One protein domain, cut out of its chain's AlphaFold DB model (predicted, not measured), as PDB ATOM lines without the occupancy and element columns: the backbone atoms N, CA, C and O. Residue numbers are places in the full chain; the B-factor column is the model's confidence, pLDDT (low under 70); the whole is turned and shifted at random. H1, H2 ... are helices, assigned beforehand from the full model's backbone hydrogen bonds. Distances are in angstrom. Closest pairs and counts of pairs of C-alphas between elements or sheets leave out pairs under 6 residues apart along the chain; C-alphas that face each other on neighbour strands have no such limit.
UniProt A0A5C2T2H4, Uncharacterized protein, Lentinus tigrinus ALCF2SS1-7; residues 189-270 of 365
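What this domain is: This is residues 189 to 270 of the 365 residues of an uncharacterized protein of Lentinus tigrinus ALCF2SS1-7 (UniProt A0A5C2T2H4). The longest helix, H4, runs out from a loose cluster of three helices, H1, H2 and H3, each turned about perpendicular to the one before it. Beyond the far end of H4 comes the short H5, residues 253 to 262 loop back from it, and H6 then packs slantwise on H4. The printed part has 82 residues with six named helices, H1 to H6 in order along the chain, and no named strand; its class is all helix. It is loose, with a radius of gyration of the C-alphas of 15.1 A, and only just elongated, with spans of 47 by 24 by 18 A.

Where its parts are: H4, residues 232 to 245, measures 19.9 A from first to last C-alpha, from (31.116, -2.456, 14.673) to (23.434, 0.433, 32.842). Before it come H1, residues 189 to 198, 14.2 A long and beginning at C-alpha 189 (52.152, -1.466, 16.620); H2, residues 208 to 218, 15.2 A; and H3, residues 222 to 228, 9.8 A. After it come H5, residues 248 to 252, 6.3 A, and H6, residues 263 to 270, 10.7 A, ending at C-alpha 270 (29.921, -11.252, 28.713).

How they stand to each other: H4 touches H6 with residues 238 to 243 alone; the closest C-alphas, of Ala 242 and Ala 265, are 4.5 A apart. These two helices run opposite ways at a steep tilt of 49 degrees. H4 touches H3 with residues 234 to 235 alone, about perpendicular at 73 degrees, the closest C-alphas being those of Ala 228 and Val 235 at 5.6 A. H3 touches H2, about perpendicular at 83 degrees, with the C-alphas of Phe 218 and Leu 225 closest at 6.4 A. H2 touches H1, about perpendicular at 82 degrees, with the C-alphas of Phe 192 and Leu 208 closest at 6.0 A. H1 and H3 are close but not clearly touching: their closest C-alphas, of Leu 191 and Pro 222, are 6.8 A apart. H2 and H4 are near each other, and H5 touches no helix. In H1 to H5 every O i to N i+4 pair is within hydrogen-bond range; in H6, 3 of 4 are.

The domain as a whole: The two C-alphas farthest apart, those of Ser 202 and Glu 256, are 48.0 A from each other. The printed part has no cut and no long link; the links H2 to H3, H3 to H4 and H4 to H5 are tight. The mean pLDDT of the printed part is 71.8; residues 201 to 202 and 246 to 270 are under 70, and H6 has a mean of 35.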
ATOM      1  N   GLN A 189      51.248  -0.569  17.335       92.12
ATOM      2  CA  GLN A 189      52.152  -1.466  16.620       92.12
ATOM      3  C   GLN A 189      51.830  -2.941  16.896       92.12
ATOM      4  O   GLN A 189      51.731  -3.724  15.952       92.12
ATOM      5  N   GLU A 190      51.610  -3.320  18.160       90.69
ATOM      6  CA  GLU A 190      51.220  -4.690  18.522       90.69
ATOM      7  C   GLU A 190      49.837  -5.048  17.950       90.69
ATOM      8  O   GLU A 190      49.638  -6.148  17.432       90.69
ATOM      9  N   LEU A 191      48.876  -4.115  18.001       90.06
ATOM     10  CA  LEU A 191      47.543  -4.301  17.417       90.06
ATOM     11  C   LEU A 191      47.617  -4.445  15.892       90.06
ATOM     12  O   LEU A 191      46.987  -5.338  15.327       90.06
ATOM     13  N   PHE A 192      48.424  -3.618  15.226       89.31
ATOM     14  CA  PHE A 192      48.676  -3.703  13.788       89.31
ATOM     15  C   PHE A 192      49.331  -5.028  13.390       89.31
ATOM     16  O   PHE A 192      48.900  -5.651  12.415       89.31
ATOM     17  N   ALA A 193      50.308  -5.511  14.163       85.44
ATOM     18  CA  ALA A 193      50.893  -6.833  13.968       85.44
ATOM     19  C   ALA A 193      49.832  -7.938  14.127       85.44
ATOM     20  O   ALA A 193      49.668  -8.763  13.231       85.44
ATOM     21  N   MET A 194      49.042  -7.917  15.206       86.38
ATOM     22  CA  MET A 194      47.972  -8.891  15.462       86.38
ATOM     23  C   MET A 194      46.929  -8.931  14.337       86.38
ATOM     24  O   MET A 194      46.599 -10.013  13.842       86.38
ATOM     25  N   PHE A 195      46.452  -7.774  13.873       84.12
ATOM     26  CA  PHE A 195      45.513  -7.709  12.752       84.12
ATOM     27  C   PHE A 195      46.148  -8.182  11.440       84.12
ATOM     28  O   PHE A 195      45.513  -8.923  10.695       84.12
ATOM     29  N   THR A 196      47.412  -7.843  11.176       82.88
ATOM     30  CA  THR A 196      48.135  -8.318   9.981       82.88
ATOM     31  C   THR A 196      48.312  -9.840   9.979       82.88
ATOM     32  O   THR A 196      48.233 -10.465   8.924       82.88
ATOM     33  N   LEU A 197      48.510 -10.452  11.151       76.06
ATOM     34  CA  LEU A 197      48.676 -11.903  11.311       76.06
ATOM     35  C   LEU A 197      47.360 -12.690  11.284       76.06
ATOM     36  O   LEU A 197      47.372 -13.887  11.000       76.06
ATOM     37  N   THR A 198      46.237 -12.043  11.597       76.00
ATOM     38  CA  THR A 198      44.909 -12.682  11.641       76.00
ATOM     39  C   THR A 198      44.041 -12.386  10.414       76.00
ATOM     40  O   THR A 198      43.065 -13.107  10.185       76.00
ATOM     41  N   ALA A 199      44.403 -11.386   9.605       72.00
ATOM     42  CA  ALA A 199      43.754 -11.068   8.338       72.00
ATOM     43  C   ALA A 199      43.830 -12.241   7.346       72.00
ATOM     44  O   ALA A 199      44.876 -12.869   7.154       72.00
ATOM     45  N   ARG A 200      42.717 -12.526   6.667       71.62
ATOM     46  CA  ARG A 200      42.691 -13.492   5.564       71.62
ATOM     47  C   ARG A 200      43.235 -12.837   4.289       71.62
ATOM     48  O   ARG A 200      43.139 -11.621   4.144       71.62
ATOM     49  N   PRO A 201      43.705 -13.619   3.299       68.75
ATOM     50  CA  PRO A 201      44.124 -13.079   2.000       68.75
ATOM     51  C   PRO A 201      43.032 -12.298   1.246       68.75
ATOM     52  O   PRO A 201      43.353 -11.523   0.351       68.75
ATOM     53  N   SER A 202      41.759 -12.526   1.587       66.75
ATOM     54  CA  SER A 202      40.576 -11.841   1.053       66.75
ATOM     55  C   SER A 202      40.260 -10.504   1.719       66.75
ATOM     56  O   SER A 202      39.450  -9.745   1.192       66.75
ATOM     57  N   ASP A 203      40.812 -10.251   2.904       74.38
ATOM     58  CA  ASP A 203      40.397  -9.133   3.740       74.38
ATOM     59  C   ASP A 203      41.183  -7.879   3.336       74.38
ATOM     60  O   ASP A 203      42.341  -7.958   2.911       74.38
ATOM     61  N   HIS A 204      40.571  -6.699   3.470       75.69
ATOM     62  CA  HIS A 204      41.305  -5.449   3.288       75.69
ATOM     63  C   HIS A 204      42.455  -5.413   4.301       75.69
ATOM     64  O   HIS A 204      42.217  -5.553   5.503       75.69
ATOM     65  N   ARG A 205      43.701  -5.264   3.828       80.44
ATOM     66  CA  ARG A 205      44.855  -5.245   4.733       80.44
ATOM     67  C   ARG A 205      44.688  -4.091   5.729       80.44
ATOM     68  O   ARG A 205      44.461  -2.967   5.284       80.44
ATOM     69  N   PRO A 206      44.818  -4.339   7.043       85.56
ATOM     70  CA  PRO A 206      44.741  -3.274   8.031       85.56
ATOM     71  C   PRO A 206      45.842  -2.244   7.753       85.56
ATOM     72  O   PRO A 206      46.975  -2.611   7.441       85.56
ATOM     73  N   SER A 207      45.519  -0.958   7.881       92.44
ATOM     74  CA  SER A 207      46.506   0.121   7.951       92.44
ATOM     75  C   SER A 207      46.739   0.509   9.415       92.44
ATOM     76  O   SER A 207      45.886   0.275  10.272       92.44
ATOM     77  N   LEU A 208      47.889   1.115   9.727       92.75
ATOM     78  CA  LEU A 208      48.162   1.603  11.087       92.75
ATOM     79  C   LEU A 208      47.186   2.721  11.505       92.75
ATOM     80  O   LEU A 208      46.855   2.848  12.679       92.75
ATOM     81  N   GLU A 209      46.703   3.502  10.539       95.62
ATOM     82  CA  GLU A 209      45.666   4.524  10.724       95.62
ATOM     83  C   GLU A 209      44.320   3.891  11.100       95.62
ATOM     84  O   GLU A 209      43.768   4.219  12.144       95.62
ATOM     85  N   TRP A 210      43.871   2.867  10.364       93.44
ATOM     86  CA  TRP A 210      42.659   2.114  10.708       93.44
ATOM     87  C   TRP A 210      42.740   1.480  12.108       93.44
ATOM     88  O   TRP A 210      41.757   1.478  12.848       93.44
ATOM     89  N   VAL A 211      43.914   0.979  12.511       93.19
ATOM     90  CA  VAL A 211      44.128   0.455  13.872       93.19
ATOM     91  C   VAL A 211      43.988   1.553  14.929       93.19
ATOM     92  O   VAL A 211      43.387   1.305  15.973       93.19
ATOM     93  N   ARG A 212      44.502   2.761  14.667       95.88
ATOM     94  CA  ARG A 212      44.362   3.920  15.565       95.88
ATOM     95  C   ARG A 212      42.917   4.369  15.695       95.88
ATOM     96  O   ARG A 212      42.462   4.555  16.819       95.88
ATOM     97  N   ASP A 213      42.191   4.467  14.585       94.19
ATOM     98  CA  ASP A 213      40.767   4.805  14.578       94.19
ATOM     99  C   ASP A 213      39.972   3.806  15.425       94.19
ATOM    100  O   ASP A 213      39.282   4.192  16.370       94.19
ATOM    101  N   MET A 214      40.145   2.508  15.155       91.62
ATOM    102  CA  MET A 214      39.498   1.433  15.910       91.62
ATOM    103  C   MET A 214      39.867   1.483  17.401       91.62
ATOM    104  O   MET A 214      38.986   1.362  18.251       91.62
ATOM    105  N   ARG A 215      41.144   1.713  17.739       93.06
ATOM    106  CA  ARG A 215      41.615   1.863  19.127       93.06
ATOM    107  C   ARG A 215      41.016   3.093  19.815       93.06
ATOM    108  O   ARG A 215      40.717   3.021  21.004       93.06
ATOM    109  N   SER A 216      40.840   4.200  19.096       93.06
ATOM    110  CA  SER A 216      40.242   5.427  19.636       93.06
ATOM    111  C   SER A 216      38.752   5.269  19.956       93.06
ATOM    112  O   SER A 216      38.268   5.872  20.908       93.06
ATOM    113  N   GLU A 217      38.040   4.429  19.196       91.12
ATOM    114  CA  GLU A 217      36.592   4.228  19.321       91.12
ATOM    115  C   GLU A 217      36.226   3.078  20.278       91.12
ATOM    116  O   GLU A 217      35.244   3.178  21.011       91.12
ATOM    117  N   PHE A 218      37.015   1.995  20.296       88.94
ATOM    118  CA  PHE A 218      36.732   0.766  21.058       88.94
ATOM    119  C   PHE A 218      37.732   0.465  22.182       88.94
ATOM    120  O   PHE A 218      37.567  -0.511  22.914       88.94
ATOM    121  N   GLY A 219      38.770   1.285  22.337       90.62
ATOM    122  CA  GLY A 219      39.836   1.075  23.312       90.62
ATOM    123  C   GLY A 219      40.923   0.086  22.853       90.62
ATOM    124  O   GLY A 219      40.881  -0.458  21.751       90.62
ATOM    125  N   PRO A 220      41.946  -0.155  23.693       91.69
ATOM    126  CA  PRO A 220      43.152  -0.912  23.336       91.69
ATOM    127  C   PRO A 220      43.024  -2.440  23.470       91.69
ATOM    128  O   PRO A 220      44.033  -3.141  23.403       91.69
ATOM    129  N   CYS A 221      41.826  -2.980  23.706       89.94
ATOM    130  CA  CYS A 221      41.636  -4.410  23.941       89.94
ATOM    131  C   CYS A 221      41.565  -5.197  22.616       89.94
ATOM    132  O   CYS A 221      40.624  -5.000  21.843       89.94
ATOM    133  N   PRO A 222      42.480  -6.153  22.347       88.75
ATOM    134  CA  PRO A 222      42.480  -6.903  21.088       88.75
ATOM    135  C   PRO A 222      41.188  -7.682  20.845       88.75
ATOM    136  O   PRO A 222      40.741  -7.796  19.707       88.75
ATOM    137  N   ARG A 223      40.577  -8.222  21.908       85.50
ATOM    138  CA  ARG A 223      39.311  -8.961  21.818       85.50
ATOM    139  C   ARG A 223      38.202  -8.066  21.274       85.50
ATOM    140  O   ARG A 223      37.508  -8.466  20.343       85.50
ATOM    141  N   ASP A 224      38.069  -6.874  21.839       86.69
ATOM    142  CA  ASP A 224      36.968  -5.961  21.539       86.69
ATOM    143  C   ASP A 224      37.156  -5.354  20.145       86.69
ATOM    144  O   ASP A 224      36.213  -5.299  19.359       86.69
ATOM    145  N   LEU A 225      38.405  -5.059  19.768       88.94
ATOM    146  CA  LEU A 225      38.778  -4.640  18.417       88.94
ATOM    147  C   LEU A 225      38.509  -5.733  17.362       88.94
ATOM    148  O   LEU A 225      37.990  -5.428  16.289       88.94
ATOM    149  N   VAL A 226      38.794  -7.010  17.651       85.38
ATOM    150  CA  VAL A 226      38.470  -8.141  16.752       85.38
ATOM    151  C   VAL A 226      36.958  -8.365  16.630       85.38
ATOM    152  O   VAL A 226      36.487  -8.778  15.567       85.38
ATOM    153  N   LEU A 227      36.181  -8.090  17.681       85.75
ATOM    154  CA  LEU A 227      34.716  -8.110  17.618       85.75
ATOM    155  C   LEU A 227      34.180  -6.928  16.797       85.75
ATOM    156  O   LEU A 227      33.356  -7.138  15.908       85.75
ATOM    157  N   ALA A 228      34.691  -5.717  17.018       87.06
ATOM    158  CA  ALA A 228      34.273  -4.510  16.308       87.06
ATOM    159  C   ALA A 228      34.647  -4.547  14.815       87.06
ATOM    160  O   ALA A 228      33.880  -4.081  13.976       87.06
ATOM    161  N   ALA A 229      35.771  -5.177  14.460       85.88
ATOM    162  CA  ALA A 229      36.153  -5.428  13.069       85.88
ATOM    163  C   ALA A 229      35.186  -6.383  12.333       85.88
ATOM    164  O   ALA A 229      35.170  -6.409  11.105       85.88
ATOM    165  N   ARG A 230      34.378  -7.167  13.066       85.56
ATOM    166  CA  ARG A 230      33.343  -8.058  12.507       85.56
ATOM    167  C   ARG A 230      31.946  -7.440  12.545       85.56
ATOM    168  O   ARG A 230      31.176  -7.650  11.616       85.56
ATOM    169  N   ASP A 231      31.611  -6.731  13.622       87.06
ATOM    170  CA  ASP A 231      30.289  -6.136  13.857       87.06
ATOM    171  C   ASP A 231      30.417  -4.860  14.715       87.06
ATOM    172  O   ASP A 231      30.162  -4.844  15.925       87.06
ATOM    173  N   ARG A 232      30.858  -3.774  14.065       89.38
ATOM    174  CA  ARG A 232      31.116  -2.456  14.673       89.38
ATOM    175  C   ARG A 232      29.894  -1.914  15.421       89.38
ATOM    176  O   ARG A 232      30.009  -1.425  16.541       89.38
ATOM    177  N   GLU A 233      28.708  -2.058  14.831       88.31
ATOM    178  CA  GLU A 233      27.453  -1.522  15.371       88.31
ATOM    179  C   GLU A 233      26.859  -2.378  16.498       88.31
ATOM    180  O   GLU A 233      26.135  -1.867  17.356       88.31
ATOM    181  N   ARG A 234      27.167  -3.678  16.568       84.38
ATOM    182  CA  ARG A 234      26.932  -4.448  17.794       84.38
ATOM    183  C   ARG A 234      27.821  -3.968  18.924       84.38
ATOM    184  O   ARG A 234      27.268  -3.629  19.963       84.38
ATOM    185  N   VAL A 235      29.140  -3.888  18.721       83.19
ATOM    186  CA  VAL A 235      30.064  -3.474  19.793       83.19
ATOM    187  C   VAL A 235      29.725  -2.072  20.305       83.19
ATOM    188  O   VAL A 235      29.690  -1.879  21.514       83.19
ATOM    189  N   LYS A 236      29.337  -1.130  19.434       85.19
ATOM    190  CA  LYS A 236      28.790   0.173  19.860       85.19
ATOM    191  C   LYS A 236      27.559   0.054  20.749       85.19
ATOM    192  O   LYS A 236      27.568   0.587  21.850       85.19
ATOM    193  N   ARG A 237      26.503  -0.645  20.310       83.81
ATOM    194  CA  ARG A 237      25.269  -0.826  21.110       83.81
ATOM    195  C   ARG A 237      25.540  -1.502  22.446       83.81
ATOM    196  O   ARG A 237      24.850  -1.229  23.423       83.81
ATOM    197  N   ASP A 238      26.501  -2.410  22.456       80.31
ATOM    198  CA  ASP A 238      26.951  -3.141  23.623       80.31
ATOM    199  C   ASP A 238      27.700  -2.184  24.585       80.31
ATOM    200  O   ASP A 238      27.250  -2.026  25.721       80.31
ATOM    201  N   ILE A 239      28.709  -1.428  24.134       80.88
ATOM    202  CA  ILE A 239      29.384  -0.378  24.930       80.88
ATOM    203  C   ILE A 239      28.387   0.677  25.437       80.88
ATOM    204  O   ILE A 239      28.389   1.011  26.618       80.88
ATOM    205  N   THR A 240      27.493   1.182  24.581       81.44
ATOM    206  CA  THR A 240      26.460   2.145  24.987       81.44
ATOM    207  C   THR A 240      25.545   1.559  26.056       81.44
ATOM    208  O   THR A 240      25.293   2.239  27.046       81.44
ATOM    209  N   ARG A 241      25.092   0.300  25.915       78.44
ATOM    210  CA  ARG A 241      24.290  -0.372  26.950       78.44
ATOM    211  C   ARG A 241      25.038  -0.376  28.276       78.44
ATOM    212  O   ARG A 241      24.488   0.116  29.251       78.44
ATOM    213  N   ALA A 242      26.278  -0.852  28.267       77.06
ATOM    214  CA  ALA A 242      27.144  -0.963  29.432       77.06
ATOM    215  C   ALA A 242      27.406   0.389  30.133       77.06
ATOM    216  O   ALA A 242      27.392   0.473  31.361       77.06
ATOM    217  N   ILE A 243      27.573   1.473  29.366       77.56
ATOM    218  CA  ILE A 243      27.658   2.842  29.900       77.56
ATOM    219  C   ILE A 243      26.316   3.271  30.516       77.56
ATOM    220  O   ILE A 243      26.302   3.846  31.598       77.56
ATOM    221  N   THR A 244      25.183   2.983  29.864       78.44
ATOM    222  CA  THR A 244      23.848   3.375  30.361       78.44
ATOM    223  C   THR A 244      23.328   2.541  31.536       78.44
ATOM    224  O   THR A 244      22.519   3.049  32.309       78.44
ATOM    225  N   SER A 245      23.765   1.287  31.690       75.62
ATOM    226  CA  SER A 245      23.434   0.433  32.842       75.62
ATOM    227  C   SER A 245      24.357   0.679  34.041       75.62
ATOM    228  O   SER A 245      23.966   0.428  35.183       75.62
ATOM    229  N   SER A 246      25.542   1.252  33.811       67.75
ATOM    230  CA  SER A 246      26.432   1.722  34.874       67.75
ATOM    231  C   SER A 246      25.808   2.904  35.628       67.75
ATOM    232  O   SER A 246      25.596   3.986  35.084       67.75
ATOM    233  N   SER A 247      25.525   2.718  36.920       64.56
ATOM    234  CA  SER A 247      24.992   3.787  37.776       64.56
ATOM    235  C   SER A 247      25.948   4.979  37.858       64.56
ATOM    236  O   SER A 247      27.134   4.787  38.111       64.56
ATOM    237  N   MET A 248      25.433   6.217  37.784       55.72
ATOM    238  CA  MET A 248      26.247   7.446  37.882       55.72
ATOM    239  C   MET A 248      27.200   7.479  39.093       55.72
ATOM    240  O   MET A 248      28.290   8.027  38.983       55.72
ATOM    241  N   LYS A 249      26.840   6.849  40.222       53.72
ATOM    242  CA  LYS A 249      27.727   6.713  41.395       53.72
ATOM    243  C   LYS A 249      29.067   6.026  41.080       53.72
ATOM    244  O   LYS A 249      30.070   6.391  41.670       53.72
ATOM    245  N   LEU A 250      29.096   5.071  40.147       54.00
ATOM    246  CA  LEU A 250      30.336   4.422  39.702       54.00
ATOM    247  C   LEU A 250      31.200   5.369  38.859       54.00
ATOM    248  O   LEU A 250      32.418   5.312  38.951       54.00
ATOM    249  N   LEU A 251      30.581   6.257  38.072       49.41
ATOM    250  CA  LEU A 251      31.293   7.218  37.223       49.41
ATOM    251  C   LEU A 251      31.882   8.388  38.025       49.41
ATOM    252  O   LEU A 251      32.980   8.840  37.718       49.41
ATOM    253  N   PHE A 252      31.187   8.863  39.064       47.94
ATOM    254  CA  PHE A 252      31.691   9.949  39.916       47.94
ATOM    255  C   PHE A 252      32.836   9.522  40.847       47.94
ATOM    256  O   PHE A 252      33.660  10.365  41.184       47.94
ATOM    257  N   ASN A 253      32.940   8.236  41.197       44.16
ATOM    258  CA  ASN A 253      34.022   7.721  42.044       44.16
ATOM    259  C   ASN A 253      35.313   7.372  41.267       44.16
ATOM    260  O   ASN A 253      36.336   7.104  41.893       44.16
ATOM    261  N   LEU A 254      35.298   7.413  39.924       43.53
ATOM    262  CA  LEU A 254      36.471   7.140  39.073       43.53
ATOM    263  C   LEU A 254      37.742   7.962  39.408       43.53
ATOM    264  O   LEU A 254      38.828   7.422  39.200       43.53
ATOM    265  N   PRO A 255      37.673   9.228  39.881       36.16
ATOM    266  CA  PRO A 255      38.873  10.003  40.217       36.16
ATOM    267  C   PRO A 255      39.364   9.824  41.662       36.16
ATOM    268  O   PRO A 255      40.543  10.055  41.916       36.16
ATOM    269  N   GLU A 256      38.484   9.468  42.606       36.25
ATOM    270  CA  GLU A 256      38.830   9.379  44.037       36.25
ATOM    271  C   GLU A 256      39.325   7.977  44.423       36.25
ATOM    272  O   GLU A 256      40.300   7.857  45.165       36.25
ATOM    273  N   ASP A 257      38.742   6.920  43.845       33.41
ATOM    274  CA  ASP A 257      39.191   5.535  44.018       33.41
ATOM    275  C   ASP A 257      39.928   5.035  42.766       33.41
ATOM    276  O   ASP A 257      39.434   4.191  42.014       33.41
ATOM    277  N   ALA A 258      41.185   5.456  42.587       30.62
ATOM    278  CA  ALA A 258      42.099   4.938  41.551       30.62
ATOM    279  C   ALA A 258      42.520   3.454  41.763       30.62
ATOM    280  O   ALA A 258      43.606   3.027  41.372       30.62
ATOM    281  N   THR A 259      41.669   2.662  42.423       33.38
ATOM    282  CA  THR A 259      41.858   1.245  42.759       33.38
ATOM    283  C   THR A 259      40.631   0.361  42.488       33.38
ATOM    284  O   THR A 259      40.699  -0.836  42.783       33.38
ATOM    285  N   THR A 260      39.546   0.879  41.888       32.88
ATOM    286  CA  THR A 260      38.435   0.045  41.376       32.88
ATOM    287  C   THR A 260      38.099   0.309  39.896       32.88
ATOM    288  O   THR A 260      38.286   1.426  39.417       32.88
ATOM    289  N   PRO A 261      37.703  -0.726  39.119       41.62
ATOM    290  CA  PRO A 261      37.973  -0.743  37.678       41.62
ATOM    291  C   PRO A 261      36.711  -0.611  36.804       41.62
ATOM    292  O   PRO A 261      35.579  -0.711  37.275       41.62
ATOM    293  N   LEU A 262      36.920  -0.475  35.488       35.62
ATOM    294  CA  LEU A 262      35.901  -0.419  34.418       35.62
ATOM    295  C   LEU A 262      35.068  -1.723  34.226       35.62
ATOM    296  O   LEU A 262      34.480  -1.950  33.167       35.62
ATOM    297  N   ASP A 263      35.020  -2.602  35.225       39.62
ATOM    298  CA  ASP A 263      34.641  -4.014  35.069       39.62
ATOM    299  C   ASP A 263      33.145  -4.238  34.832       39.62
ATOM    300  O   ASP A 263      32.775  -5.075  34.006       39.62
ATOM    301  N   VAL A 264      32.280  -3.437  35.469       33.69
ATOM    302  CA  VAL A 264      30.810  -3.543  35.340       33.69
ATOM    303  C   VAL A 264      30.371  -3.464  33.875       33.69
ATOM    304  O   VAL A 264      29.466  -4.180  33.447       33.69
ATOM    305  N   ALA A 265      31.066  -2.644  33.083       31.62
ATOM    306  CA  ALA A 265      30.791  -2.488  31.667       31.62
ATOM    307  C   ALA A 265      31.245  -3.687  30.815       31.62
ATOM    308  O   ALA A 265      30.685  -3.909  29.749       31.62
ATOM    309  N   SER A 266      32.236  -4.465  31.259       35.03
ATOM    310  CA  SER A 266      32.715  -5.653  30.536       35.03
ATOM    311  C   SER A 266      31.887  -6.901  30.859       35.03
ATOM    312  O   SER A 266      31.600  -7.693  29.961       35.03
ATOM    313  N   ASP A 267      31.445  -7.074  32.106       33.06
ATOM    314  CA  ASP A 267      30.693  -8.270  32.510       33.06
ATOM    315  C   ASP A 267      29.234  -8.266  32.011       33.06
ATOM    316  O   ASP A 267      28.724  -9.310  31.587       33.06
ATOM    317  N   GLU A 268      28.591  -7.093  31.913       31.70
ATOM    318  CA  GLU A 268      27.296  -6.923  31.219       31.70
ATOM    319  C   GLU A 268      27.353  -7.340  29.732       31.70
ATOM    320  O   GLU A 268      26.339  -7.745  29.152       31.70
ATOM    321  N   LEU A 269      28.537  -7.287  29.107       33.12
ATOM    322  CA  LEU A 269      28.757  -7.740  27.727       33.12
ATOM    323  C   LEU A 269      29.008  -9.239  27.620       33.12
ATOM    324  O   LEU A 269      28.664  -9.857  26.609       33.12
ATOM    325  N   ILE A 270      29.574  -9.833  28.665       38.91
ATOM    326  CA  ILE A 270      29.921 -11.252  28.713       38.91
ATOM    327  C   ILE A 270      28.681 -12.111  29.015       38.91
ATOM    328  O   ILE A 270      28.529 -13.188  28.436       38.91
TER     329      ILE A 270